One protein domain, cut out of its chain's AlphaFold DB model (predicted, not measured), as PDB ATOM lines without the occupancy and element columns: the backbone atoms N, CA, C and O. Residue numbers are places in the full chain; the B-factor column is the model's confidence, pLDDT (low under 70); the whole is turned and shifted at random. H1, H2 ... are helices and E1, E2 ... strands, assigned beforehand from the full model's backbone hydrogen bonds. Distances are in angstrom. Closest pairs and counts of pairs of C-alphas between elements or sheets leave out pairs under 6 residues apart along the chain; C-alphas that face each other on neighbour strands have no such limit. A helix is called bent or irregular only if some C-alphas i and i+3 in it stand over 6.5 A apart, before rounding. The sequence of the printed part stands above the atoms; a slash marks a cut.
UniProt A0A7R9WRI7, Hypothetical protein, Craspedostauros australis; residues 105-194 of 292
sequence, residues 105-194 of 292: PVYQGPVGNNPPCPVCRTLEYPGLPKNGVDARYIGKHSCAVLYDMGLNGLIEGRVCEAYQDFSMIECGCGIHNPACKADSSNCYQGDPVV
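What this domain is: This is residues 105 to 194 of the 292 residues of the protein "Hypothetical protein" of Craspedostauros australis (UniProt A0A7R9WRI7). Two helices, H1 and H2, lie roughly side by side in the body of this domain, with a small two-stranded hairpin, E1 and E2, beside them and a little head of two short helices, H3 and H4, at the far end of the longest axis. A long stretch with no named element, residues 105 to 131, loops past H1 and through the middle of the domain before it reaches the hairpin. The printed part has 90 residues, with two named strands and four named helices in the order E1, E2, H1, H2, H3, H4; the two strands form one antiparallel sheet, in the order E1 - E2. The class is mostly helix, with 33 helix and 8 strand residues among the 41 in named elements, which is under half of the printed residues. The whole is compact, with a radius of gyration of the C-alphas of 12.2 A, and its C-alphas span 36 by 29 by 25 A.

How they stand to each other: Residues 105 to 131 hold no named element, and their C-alphas lie 1 to 17 A from the mean of all C-alphas. E1, residues 132 to 135, and E2, residues 139 to 142, are antiparallel neighbours and form a hairpin, with 148 degrees between their directions. The C-alphas of residues 134 and 140 face each other at 4.3 A. N 133 and O 141 are within hydrogen-bond range at 2.8 A, and so are N 139 and O 135 at 2.9 A. H1, residues 143 to 151, follows E2 by a tight link with 0 residues between them. The closest C-alphas of E1 and H1 are those of Gly 132 and Cys 143, 6.2 A apart. H2, residues 157 to 170, is close to H1 but not clearly touching, with 2 pairs of C-alphas within 8 A; the closest are those of Cys 143 and Ser 167, 7.4 A apart. The lines of H1 and H2 stand at a shallow tilt of 28 degrees, and the two run opposite ways. The closest C-alphas of E1 and H2 are those of Val 133 and Glu 170, 7.2 A apart, while E2 and H2 are apart. H3, residues 178 to 182, and H4, residues 184 to 188, touch only at the corner by their link, with the C-alphas of Cys 180 and Cys 187 closest at 4.9 A. H3 and H4 are apart from H1 and from H2. Each O i to N i+4 pair is within hydrogen-bond range in H1 and H3; in H2 it is 7 of 10, and in H4 0 of 1, beside 2 of 2 O i to N i+3 pairs.

Where its parts are: E1 begins at C-alpha 132, at (19.728, 41.465, 70.929), and E2 measures 10.1 A from first to last C-alpha, against 9.2 A for E1. H1 is 12.3 A long, from Cys 143 to Leu 151. H2, the longest helix, begins at C-alpha 157, at (14.663, 22.947, 79.254), and is 20.0 A long. It is irregular: C-alphas 158 and 161 are 7.2 A apart, and its line is a rough one. H3 and H4 have five residues each and measure 6.2 A and 7.6 A; H4 ends at C-alpha 188, at (-0.190, 32.302, 76.568).

The domain as a whole: The two C-alphas farthest apart are those of Pro 110 and Ala 182, 36.8 A, and the first and last printed C-alphas, of Pro 105 and Val 194, are 23.7 A apart. The printed part has no cut. The link from H2 to H3, with 7 residues, is short but not tight; the other links between named elements are tight. The mean pLDDT of the printed part is 80.9, and 14 residues are under 70: residues 105 to 108, 181, 184 and 187 to 194.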
ATOM      1  N   PRO A 105      12.906  31.006  58.620       48.25
ATOM      2  CA  PRO A 105      14.128  30.536  57.987       48.25
ATOM      3  C   PRO A 105      14.482  29.132  58.495       48.25
ATOM      4  O   PRO A 105      14.299  28.813  59.668       48.25
ATOM      5  N   VAL A 106      14.984  28.279  57.601       55.12
ATOM      6  CA  VAL A 106      15.426  26.927  57.963       55.12
ATOM      7  C   VAL A 106      16.807  27.026  58.606       55.12
ATOM      8  O   VAL A 106      17.786  27.355  57.933       55.12
ATOM      9  N   TYR A 107      16.891  26.742  59.903       53.56
ATOM     10  CA  TYR A 107      18.164  26.660  60.613       53.56
ATOM     11  C   TYR A 107      18.986  25.458  60.123       53.56
ATOM     12  O   TYR A 107      18.471  24.347  60.028       53.56
ATOM     13  N   GLN A 108      20.270  25.675  59.825       66.69
ATOM     14  CA  GLN A 108      21.210  24.634  59.366       66.69
ATOM     15  C   GLN A 108      22.313  24.320  60.393       66.69
ATOM     16  O   GLN A 108      23.337  23.732  60.050       66.69
ATOM     17  N   GLY A 109      22.162  24.771  61.638       70.81
ATOM     18  CA  GLY A 109      23.163  24.553  62.678       70.81
ATOM     19  C   GLY A 109      23.006  23.219  63.420       70.81
ATOM     20  O   GLY A 109      22.181  22.382  63.052       70.81
ATOM     21  N   PRO A 110      23.818  23.001  64.469       77.00
ATOM     22  CA  PRO A 110      23.787  21.772  65.252       77.00
ATOM     23  C   PRO A 110      22.458  21.606  65.998       77.00
ATOM     24  O   PRO A 110      21.897  22.569  66.517       77.00
ATOM     25  N   VAL A 111      21.993  20.361  66.100       84.50
ATOM     26  CA  VAL A 111      20.846  19.987  66.936       84.50
ATOM     27  C   VAL A 111      21.350  19.700  68.348       84.50
ATOM     28  O   VAL A 111      22.344  18.996  68.534       84.50
ATOM     29  N   GLY A 112      20.700  20.288  69.345       87.75
ATOM     30  CA  GLY A 112      20.998  20.078  70.754       87.75
ATOM     31  C   GLY A 112      20.279  18.867  71.347       87.75
ATOM     32  O   GLY A 112      19.397  18.270  70.739       87.75
ATOM     33  N   ASN A 113      20.663  18.512  72.573       91.19
ATOM     34  CA  ASN A 113      20.127  17.341  73.280       91.19
ATOM     35  C   ASN A 113      18.895  17.660  74.146       91.19
ATOM     36  O   ASN A 113      18.377  16.771  74.821       91.19
ATOM     37  N   ASN A 114      18.466  18.922  74.202       90.75
ATOM     38  CA  ASN A 114      17.313  19.328  74.999       90.75
ATOM     39  C   ASN A 114      16.027  19.243  74.168       90.75
ATOM     40  O   ASN A 114      16.086  19.308  72.940       90.75
ATOM     41  N   PRO A 115      14.853  19.135  74.813       89.75
ATOM     42  CA  PRO A 115      13.590  19.290  74.102       89.75
ATOM     43  C   PRO A 115      13.514  20.662  73.403       89.75
ATOM     44  O   PRO A 115      14.065  21.638  73.927       89.75
ATOM     45  N   PRO A 116      12.815  20.759  72.255       90.56
ATOM     46  CA  PRO A 116      12.561  22.031  71.593       90.56
ATOM     47  C   PRO A 116      11.954  23.052  72.558       90.56
ATOM     48  O   PRO A 116      10.948  22.799  73.220       90.56
ATOM     49  N   CYS A 117      12.580  24.218  72.617       90.12
ATOM     50  CA  CYS A 117      12.169  25.366  73.403       90.12
ATOM     51  C   CYS A 117      11.799  26.513  72.457       90.12
ATOM     52  O   CYS A 117      12.653  27.333  72.123       90.12
ATOM     53  N   PRO A 118      10.557  26.602  71.970       88.56
ATOM     54  CA  PRO A 118      10.187  27.688  71.077       88.56
ATOM     55  C   PRO A 118      10.218  29.009  71.846       88.56
ATOM     56  O   PRO A 118       9.402  29.227  72.738       88.56
ATOM     57  N   VAL A 119      11.177  29.883  71.530       90.38
ATOM     58  CA  VAL A 119      11.377  31.154  72.252       90.38
ATOM     59  C   VAL A 119      10.127  32.032  72.202       90.38
ATOM     60  O   VAL A 119       9.771  32.660  73.194       90.38
ATOM     61  N   CYS A 120       9.409  32.010  71.081       90.25
ATOM     62  CA  CYS A 120       8.034  32.485  71.026       90.25
ATOM     63  C   CYS A 120       7.087  31.305  71.268       90.25
ATOM     64  O   CYS A 120       7.019  30.397  70.442       90.25
ATOM     65  N   ARG A 121       6.324  31.332  72.373       87.81
ATOM     66  CA  ARG A 121       5.361  30.264  72.735       87.81
ATOM     67  C   ARG A 121       4.333  29.982  71.635       87.81
ATOM     68  O   ARG A 121       3.861  28.859  71.515       87.81
ATOM     69  N   THR A 122       4.023  30.985  70.817       81.44
ATOM     70  CA  THR A 122       3.104  30.892  69.676       81.44
ATOM     71  C   THR A 122       3.666  30.108  68.485       81.44
ATOM     72  O   THR A 122       2.942  29.925  67.514       81.44
ATOM     73  N   LEU A 123       4.934  29.669  68.526       82.56
ATOM     74  CA  LEU A 123       5.667  29.068  67.395       82.56
ATOM     75  C   LEU A 123       5.791  29.992  66.173       82.56
ATOM     76  O   LEU A 123       6.156  29.559  65.080       82.56
ATOM     77  N   GLU A 124       5.495  31.275  66.352       83.69
ATOM     78  CA  GLU A 124       5.687  32.279  65.320       83.69
ATOM     79  C   GLU A 124       7.110  32.808  65.356       83.69
ATOM     80  O   GLU A 124       7.727  32.946  66.417       83.69
ATOM     81  N   TYR A 125       7.610  33.162  64.176       86.81
ATOM     82  CA  TYR A 125       8.889  33.835  64.076       86.81
ATOM     83  C   TYR A 125       8.838  35.199  64.791       86.81
ATOM     84  O   TYR A 125       7.817  35.892  64.702       86.81
ATOM     85  N   PRO A 126       9.914  35.622  65.479       89.81
ATOM     86  CA  PRO A 126       9.910  36.878  66.215       89.81
ATOM     87  C   PRO A 126       9.637  38.090  65.319       89.81
ATOM     88  O   PRO A 126      10.233  38.219  64.247       89.81
ATOM     89  N   GLY A 127       8.801  39.020  65.785       86.31
ATOM     90  CA  GLY A 127       8.527  40.274  65.077       86.31
ATOM     91  C   GLY A 127       9.723  41.231  65.056       86.31
ATOM     92  O   GLY A 127       9.842  42.054  64.148       86.31
ATOM     93  N   LEU A 128      10.645  41.104  66.019       87.94
ATOM     94  CA  LEU A 128      11.869  41.904  66.136       87.94
ATOM     95  C   LEU A 128      13.126  41.014  66.047       87.94
ATOM     96  O   LEU A 128      13.898  40.915  67.001       87.94
ATOM     97  N   PRO A 129      13.399  40.378  64.893       86.56
ATOM     98  CA  PRO A 129      14.418  39.329  64.778       86.56
ATOM     99  C   PRO A 129      15.854  39.811  65.028       86.56
ATOM    100  O   PRO A 129      16.723  39.010  65.370       86.56
ATOM    101  N   LYS A 130      16.121  41.113  64.856       86.94
ATOM    102  CA  LYS A 130      17.447  41.727  65.039       86.94
ATOM    103  C   LYS A 130      17.709  42.220  66.464       86.94
ATOM    104  O   LYS A 130      18.851  42.569  66.756       86.94
ATOM    105  N   ASN A 131      16.692  42.268  67.328       88.12
ATOM    106  CA  ASN A 131      16.885  42.697  68.710       88.12
ATOM    107  C   ASN A 131      17.808  41.716  69.430       88.12
ATOM    108  O   ASN A 131      17.689  40.504  69.267       88.12
ATOM    109  N   GLY A 132      18.770  42.258  70.174       86.31
ATOM    110  CA  GLY A 132      19.728  41.465  70.929       86.31
ATOM    111  C   GLY A 132      19.202  41.187  72.328       86.31
ATOM    112  O   GLY A 132      18.967  42.130  73.079       86.31
ATOM    113  N   VAL A 133      19.095  39.916  72.690       86.81
ATOM    114  CA  VAL A 133      18.736  39.463  74.034       86.81
ATOM    115  C   VAL A 133      19.991  38.929  74.711       86.81
ATOM    116  O   VAL A 133      20.729  38.125  74.138       86.81
ATOM    117  N   ASP A 134      20.254  39.411  75.925       86.50
ATOM    118  CA  ASP A 134      21.325  38.879  76.765       86.50
ATOM    119  C   ASP A 134      20.793  37.695  77.570       86.50
ATOM    120  O   ASP A 134      20.064  37.842  78.556       86.50
ATOM    121  N   ALA A 135      21.121  36.504  77.085       79.75
ATOM    122  CA  ALA A 135      20.633  35.258  77.615       79.75
ATOM    123  C   ALA A 135      21.627  34.707  78.643       79.75
ATOM    124  O   ALA A 135      22.710  34.218  78.308       79.75
ATOM    125  N   ARG A 136      21.262  34.763  79.931       72.31
ATOM    126  CA  ARG A 136      22.083  34.211  81.017       72.31
ATOM    127  C   ARG A 136      22.380  32.727  80.735       72.31
ATOM    128  O   ARG A 136      21.458  31.926  80.668       72.31
ATOM    129  N   TYR A 137      23.659  32.370  80.583       74.00
ATOM    130  CA  TYR A 137      24.187  31.035  80.213       74.00
ATOM    131  C   TYR A 137      24.294  30.709  78.712       74.00
ATOM    132  O   TYR A 137      24.983  29.753  78.375       74.00
ATOM    133  N   ILE A 138      23.695  31.500  77.818       77.56
ATOM    134  CA  ILE A 138      23.763  31.285  76.356       77.56
ATOM    135  C   ILE A 138      24.549  32.416  75.666       77.56
ATOM    136  O   ILE A 138      25.108  32.230  74.585       77.56
ATOM    137  N   GLY A 139      24.665  33.570  76.329       85.94
ATOM    138  CA  GLY A 139      25.331  34.765  75.825       85.94
ATOM    139  C   GLY A 139      24.364  35.704  75.110       85.94
ATOM    140  O   GLY A 139      23.148  35.520  75.132       85.94
ATOM    141  N   LYS A 140      24.906  36.738  74.470       89.06
ATOM    142  CA  LYS A 140      24.103  37.715  73.737       89.06
ATOM    143  C   LYS A 140      23.859  37.241  72.310       89.06
ATOM    144  O   LYS A 140      24.803  37.125  71.535       89.06
ATOM    145  N   HIS A 141      22.593  37.054  71.957       91.25
ATOM    146  CA  HIS A 141      22.168  36.595  70.632       91.25
ATOM    147  C   HIS A 141      21.024  37.450  70.108       91.25
ATOM    148  O   HIS A 141      20.342  38.130  70.876       91.25
ATOM    149  N   SER A 142      20.812  37.442  68.794       92.25
ATOM    150  CA  SER A 142      19.612  38.058  68.234       92.25
ATOM    151  C   SER A 142      18.385  37.188  68.511       92.25
ATOM    152  O   SER A 142      18.495  35.969  68.642       92.25
ATOM    153  N   CYS A 143      17.206  37.799  68.562       92.69
ATOM    154  CA  CYS A 143      15.936  37.094  68.718       92.69
ATOM    155  C   CYS A 143      15.728  35.997  67.666       92.69
ATOM    156  O   CYS A 143      15.249  34.918  67.999       92.69
ATOM    157  N   ALA A 144      16.143  36.244  66.418       88.44
ATOM    158  CA  ALA A 144      16.166  35.238  65.358       88.44
ATOM    159  C   ALA A 144      17.011  34.014  65.735       88.44
ATOM    160  O   ALA A 144      16.540  32.884  65.665       88.44
ATOM    161  N   VAL A 145      18.249  34.250  66.177       91.12
ATOM    162  CA  VAL A 145      19.181  33.177  66.538       91.12
ATOM    163  C   VAL A 145      18.681  32.415  67.760       91.12
ATOM    164  O   VAL A 145      18.725  31.191  67.766       91.12
ATOM    165  N   LEU A 146      18.161  33.110  68.774       92.12
ATOM    166  CA  LEU A 146      17.587  32.465  69.955       92.12
ATOM    167  C   LEU A 146      16.385  31.597  69.605       92.12
ATOM    168  O   LEU A 146      16.286  30.484  70.113       92.12
ATOM    169  N   TYR A 147      15.501  32.081  68.733       92.31
ATOM    170  CA  TYR A 147      14.360  31.312  68.253       92.31
ATOM    171  C   TYR A 147      14.806  30.001  67.600       92.31
ATOM    172  O   TYR A 147      14.338  28.929  67.987       92.31
ATOM    173  N   ASP A 148      15.781  30.081  66.697       90.94
ATOM    174  CA  ASP A 148      16.324  28.907  66.025       90.94
ATOM    175  C   ASP A 148      17.033  27.965  67.011       90.94
ATOM    176  O   ASP A 148      16.792  26.759  67.004       90.94
ATOM    177  N   MET A 149      17.858  28.490  67.921       91.31
ATOM    178  CA  MET A 149      18.507  27.692  68.968       91.31
ATOM    179  C   MET A 149      17.490  26.954  69.839       91.31
ATOM    180  O   MET A 149      17.679  25.786  70.183       91.31
ATOM    181  N   GLY A 150      16.406  27.642  70.180       92.19
ATOM    182  CA  GLY A 150      15.301  27.101  70.940       92.19
ATOM    183  C   GLY A 150      14.633  25.927  70.239       92.19
ATOM    184  O   GLY A 150      14.569  24.835  70.803       92.19
ATOM    185  N   LEU A 151      14.214  26.105  68.984       90.62
ATOM    186  CA  LEU A 151      13.601  25.037  68.186       90.62
ATOM    187  C   LEU A 151      14.506  23.811  68.024       90.62
ATOM    188  O   LEU A 151      14.013  22.687  67.979       90.62
ATOM    189  N   ASN A 152      15.820  24.021  67.981       89.31
ATOM    190  CA  ASN A 152      16.800  22.956  67.795       89.31
ATOM    191  C   ASN A 152      17.300  22.339  69.109       89.31
ATOM    192  O   ASN A 152      18.283  21.607  69.088       89.31
ATOM    193  N   GLY A 153      16.680  22.624  70.259       92.19
ATOM    194  CA  GLY A 153      17.058  21.984  71.526       92.19
ATOM    195  C   GLY A 153      18.425  22.421  72.070       92.19
ATOM    196  O   GLY A 153      19.040  21.720  72.883       92.19
ATOM    197  N   LEU A 154      18.936  23.575  71.629       90.94
ATOM    198  CA  LEU A 154      20.187  24.161  72.128       90.94
ATOM    199  C   LEU A 154      19.984  24.971  73.419       90.94
ATOM    200  O   LEU A 154      20.956  25.333  74.078       90.94
ATOM    201  N   ILE A 155      18.731  25.228  73.801       91.06
ATOM    202  CA  ILE A 155      18.357  25.873  75.063       91.06
ATOM    203  C   ILE A 155      18.005  24.787  76.080       91.06
ATOM    204  O   ILE A 155      17.181  23.915  75.809       91.06
ATOM    205  N   GLU A 156      18.609  24.833  77.268       88.19
ATOM    206  CA  GLU A 156      18.271  23.880  78.325       88.19
ATOM    207  C   GLU A 156      16.805  24.033  78.757       88.19
ATOM    208  O   GLU A 156      16.332  25.138  79.029       88.19
ATOM    209  N   GLY A 157      16.091  22.916  78.912       88.19
ATOM    210  CA  GLY A 157      14.663  22.947  79.254       88.19
ATOM    211  C   GLY A 157      14.350  23.743  80.530       88.19
ATOM    212  O   GLY A 157      13.357  24.461  80.584       88.19
ATOM    213  N   ARG A 158      15.247  23.712  81.528       86.62
ATOM    214  CA  ARG A 158      15.090  24.434  82.809       86.62
ATOM    215  C   ARG A 158      15.084  25.962  82.691       86.62
ATOM    216  O   ARG A 158      14.605  26.624  83.602       86.62
ATOM    217  N   VAL A 159      15.659  26.520  81.624       89.31
ATOM    218  CA  VAL A 159      15.681  27.975  81.375       89.31
ATOM    219  C   VAL A 159      14.695  28.388  80.288       89.31
ATOM    220  O   VAL A 159      14.501  29.580  80.078       89.31
ATOM    221  N   CYS A 160      14.056  27.426  79.618       89.62
ATOM    222  CA  CYS A 160      13.171  27.687  78.492       89.62
ATOM    223  C   CYS A 160      12.029  28.645  78.851       89.62
ATOM    224  O   CYS A 160      11.821  29.637  78.161       89.62
ATOM    225  N   GLU A 161      11.343  28.392  79.964       89.62
ATOM    226  CA  GLU A 161      10.205  29.206  80.399       89.62
ATOM    227  C   GLU A 161      10.618  30.657  80.684       89.62
ATOM    228  O   GLU A 161      10.003  31.598  80.187       89.62
ATOM    229  N   ALA A 162      11.739  30.844  81.387       88.00
ATOM    230  CA  ALA A 162      12.288  32.172  81.649       88.00
ATOM    231  C   ALA A 162      12.668  32.904  80.352       88.00
ATOM    232  O   ALA A 162      12.470  34.115  80.241       88.00
ATOM    233  N   TYR A 163      13.194  32.179  79.358       88.50
ATOM    234  CA  TYR A 163      13.501  32.750  78.048       88.50
ATOM    235  C   TYR A 163      12.268  33.128  77.257       88.50
ATOM    236  O   TYR A 163      12.270  34.185  76.631       88.50
ATOM    237  N   GLN A 164      11.238  32.293  77.285       90.81
ATOM    238  CA  GLN A 164       9.973  32.577  76.628       90.81
ATOM    239  C   GLN A 164       9.337  33.843  77.197       90.81
ATOM    240  O   GLN A 164       8.926  34.715  76.436       90.81
ATOM    241  N   ASP A 165       9.327  33.984  78.520       87.06
ATOM    242  CA  ASP A 165       8.741  35.147  79.187       87.06
ATOM    243  C   ASP A 165       9.509  36.435  78.871       87.06
ATOM    244  O   ASP A 165       8.904  37.466  78.573       87.06
ATOM    245  N   PHE A 166      10.845  36.377  78.878       87.12
ATOM    246  CA  PHE A 166      11.685  37.531  78.555       87.12
ATOM    247  C   PHE A 166      11.594  37.921  77.074       87.12
ATOM    248  O   PHE A 166      11.425  39.090  76.723       87.12
ATOM    249  N   SER A 167      11.684  36.928  76.192       88.25
ATOM    250  CA  SER A 167      11.727  37.147  74.746       88.25
ATOM    251  C   SER A 167      10.379  37.573  74.189       88.25
ATOM    252  O   SER A 167      10.335  38.221  73.151       88.25
ATOM    253  N   MET A 168       9.274  37.271  74.871       86.06
ATOM    254  CA  MET A 168       7.951  37.658  74.397       86.06
ATOM    255  C   MET A 168       7.833  39.173  74.177       86.06
ATOM    256  O   MET A 168       7.338  39.599  73.133       86.06
ATOM    257  N   ILE A 169       8.388  39.973  75.091       84.50
ATOM    258  CA  ILE A 169       8.412  41.435  74.978       84.50
ATOM    259  C   ILE A 169       9.554  41.887  74.061       84.50
ATOM    260  O   ILE A 169       9.320  42.583  73.075       84.50
ATOM    261  N   GLU A 170      10.787  41.468  74.351       89.44
ATOM    262  CA  GLU A 170      11.986  41.988  73.670       89.44
ATOM    263  C   GLU A 170      12.067  41.598  72.190       89.44
ATOM    264  O   GLU A 170      12.571  42.354  71.354       89.44
ATOM    265  N   CYS A 171      11.546  40.420  71.854       90.06
ATOM    266  CA  CYS A 171      11.553  39.885  70.501       90.06
ATOM    267  C   CYS A 171      10.247  40.126  69.745       90.06
ATOM    268  O   CYS A 171      10.171  39.790  68.561       90.06
ATOM    269  N   GLY A 172       9.237  40.713  70.397       89.25
ATOM    270  CA  GLY A 172       7.908  40.878  69.825       89.25
ATOM    271  C   GLY A 172       7.346  39.531  69.377       89.25
ATOM    272  O   GLY A 172       7.182  39.288  68.183       89.25
ATOM    273  N   CYS A 173       7.095  38.619  70.308       87.56
ATOM    274  CA  CYS A 173       6.399  37.381  69.969       87.56
ATOM    275  C   CYS A 173       4.890  37.652  69.860       87.56
ATOM    276  O   CYS A 173       4.326  38.356  70.690       87.56
ATOM    277  N   GLY A 174       4.230  37.102  68.837       81.94
ATOM    278  CA  GLY A 174       2.774  37.219  68.676       81.94
ATOM    279  C   GLY A 174       2.270  38.557  68.121       81.94
ATOM    280  O   GLY A 174       1.063  38.740  67.997       81.94
ATOM    281  N   ILE A 175       3.150  39.484  67.719       80.94
ATOM    282  CA  ILE A 175       2.749  40.754  67.067       80.94
ATOM    283  C   ILE A 175       2.000  40.499  65.752       80.94
ATOM    284  O   ILE A 175       1.168  41.305  65.338       80.94
ATOM    285  N   HIS A 176       2.300  39.383  65.090       74.19
ATOM    286  CA  HIS A 176       1.645  38.982  63.850       74.19
ATOM    287  C   HIS A 176       0.422  38.089  64.083       74.19
ATOM    288  O   HIS A 176      -0.324  37.840  63.137       74.19
ATOM    289  N   ASN A 177       0.171  37.665  65.323       75.06
ATOM    290  CA  ASN A 177      -0.973  36.839  65.659       75.06
ATOM    291  C   ASN A 177      -2.197  37.717  65.984       75.06
ATOM    292  O   ASN A 177      -2.191  38.450  66.980       75.06
ATOM    293  N   PRO A 178      -3.286  37.650  65.201       71.25
ATOM    294  CA  PRO A 178      -4.472  38.457  65.466       71.25
ATOM    295  C   PRO A 178      -5.149  38.099  66.800       71.25
ATOM    296  O   PRO A 178      -5.724  38.982  67.435       71.25
ATOM    297  N   ALA A 179      -5.041  36.848  67.270       71.94
ATOM    298  CA  ALA A 179      -5.591  36.434  68.563       71.94
ATOM    299  C   ALA A 179      -4.830  37.074  69.736       71.94
ATOM    300  O   ALA A 179      -5.451  37.517  70.700       71.94
ATOM    301  N   CYS A 180      -3.506  37.200  69.606       72.69
ATOM    302  CA  CYS A 180      -2.655  37.934  70.543       72.69
ATOM    303  C   CYS A 180      -2.940  39.432  70.572       72.69
ATOM    304  O   CYS A 180      -2.920  40.053  71.632       72.69
ATOM    305  N   LYS A 181      -3.180  40.021  69.394       68.31
ATOM    306  CA  LYS A 181      -3.454  41.455  69.269       68.31
ATOM    307  C   LYS A 181      -4.793  41.827  69.916       68.31
ATOM    308  O   LYS A 181      -4.904  42.902  70.497       68.31
ATOM    309  N   ALA A 182      -5.791  40.944  69.821       73.25
ATOM    310  CA  ALA A 182      -7.104  41.140  70.431       73.25
ATOM    311  C   ALA A 182      -7.071  40.995  71.963       73.25
ATOM    312  O   ALA A 182      -7.740  41.753  72.663       73.25
ATOM    313  N   ASP A 183      -6.291  40.045  72.480       73.00
ATOM    314  CA  ASP A 183      -6.099  39.842  73.913       73.00
ATOM    315  C   ASP A 183      -4.734  39.190  74.171       73.00
ATOM    316  O   ASP A 183      -4.490  38.040  73.803       73.00
ATOM    317  N   SER A 184      -3.847  39.917  74.852       64.44
ATOM    318  CA  SER A 184      -2.509  39.423  75.195       64.44
ATOM    319  C   SER A 184      -2.535  38.126  76.012       64.44
ATOM    320  O   SER A 184      -1.605  37.333  75.906       64.44
ATOM    321  N   SER A 185      -3.601  37.864  76.780       70.56
ATOM    322  CA  SER A 185      -3.744  36.629  77.555       70.56
ATOM    323  C   SER A 185      -3.914  35.389  76.664       70.56
ATOM    324  O   SER A 185      -3.496  34.295  77.049       70.56
ATOM    325  N   ASN A 186      -4.402  35.563  75.429       70.31
ATOM    326  CA  ASN A 186      -4.530  34.486  74.446       70.31
ATOM    327  C   ASN A 186      -3.185  34.083  73.824       70.31
ATOM    328  O   ASN A 186      -3.067  32.965  73.328       70.31
ATOM    329  N   CYS A 187      -2.142  34.920  73.906       68.25
ATOM    330  CA  CYS A 187      -0.788  34.518  73.496       68.25
ATOM    331  C   CYS A 187      -0.195  33.407  74.365       68.25
ATOM    332  O   CYS A 187       0.759  32.745  73.958       68.25
ATOM    333  N   TYR A 188      -0.716  33.239  75.582       60.56
ATOM    334  CA  TYR A 188      -0.190  32.302  76.568       60.56
ATOM    335  C   TYR A 188      -0.883  30.937  76.526       60.56
ATOM    336  O   TYR A 188      -0.449  30.031  77.230       60.56
ATOM    337  N   GLN A 189      -1.933  30.777  75.710       53.91
ATOM    338  CA  GLN A 189      -2.728  29.547  75.618       53.91
ATOM    339  C   GLN A 189      -2.241  28.569  74.539       53.91
ATOM    340  O   GLN A 189      -3.011  27.750  74.047       53.91
ATOM    341  N   GLY A 190      -0.958  28.612  74.172       53.72
ATOM    342  CA  GLY A 190      -0.361  27.424  73.579       53.72
ATOM    343  C   GLY A 190      -0.367  26.343  74.651       53.72
ATOM    344  O   GLY A 190       0.312  26.516  75.666       53.72
ATOM    345  N   ASP A 191      -1.143  25.271  74.458       44.66
ATOM    346  CA  ASP A 191      -0.976  24.053  75.251       44.66
ATOM    347  C   ASP A 191       0.531  23.789  75.351       44.66
ATOM    348  O   ASP A 191       1.220  23.916  74.326       44.66
ATOM    349  N   PRO A 192       1.085  23.505  76.551       50.44
ATOM    350  CA  PRO A 192       2.498  23.184  76.658       50.44
ATOM    351  C   PRO A 192       2.760  22.133  75.596       50.44
ATOM    352  O   PRO A 192       2.038  21.136  75.557       50.44
ATOM    353  N   VAL A 193       3.704  22.397  74.690       48.78
ATOM    354  CA  VAL A 193       4.091  21.422  73.676       48.78
ATOM    355  C   VAL A 193       4.609  20.233  74.468       48.78
ATOM    356  O   VAL A 193       5.763  20.195  74.892       48.78
ATOM    357  N   VAL A 194       3.715  19.296  74.774       44.22
ATOM    358  CA  VAL A 194       4.061  18.015  75.346       44.22
ATOM    359  C   VAL A 194       4.832  17.385  74.212       44.22
ATOM    360  O   VAL A 194       4.236  16.975  73.220       44.22
TER     361      VAL A 194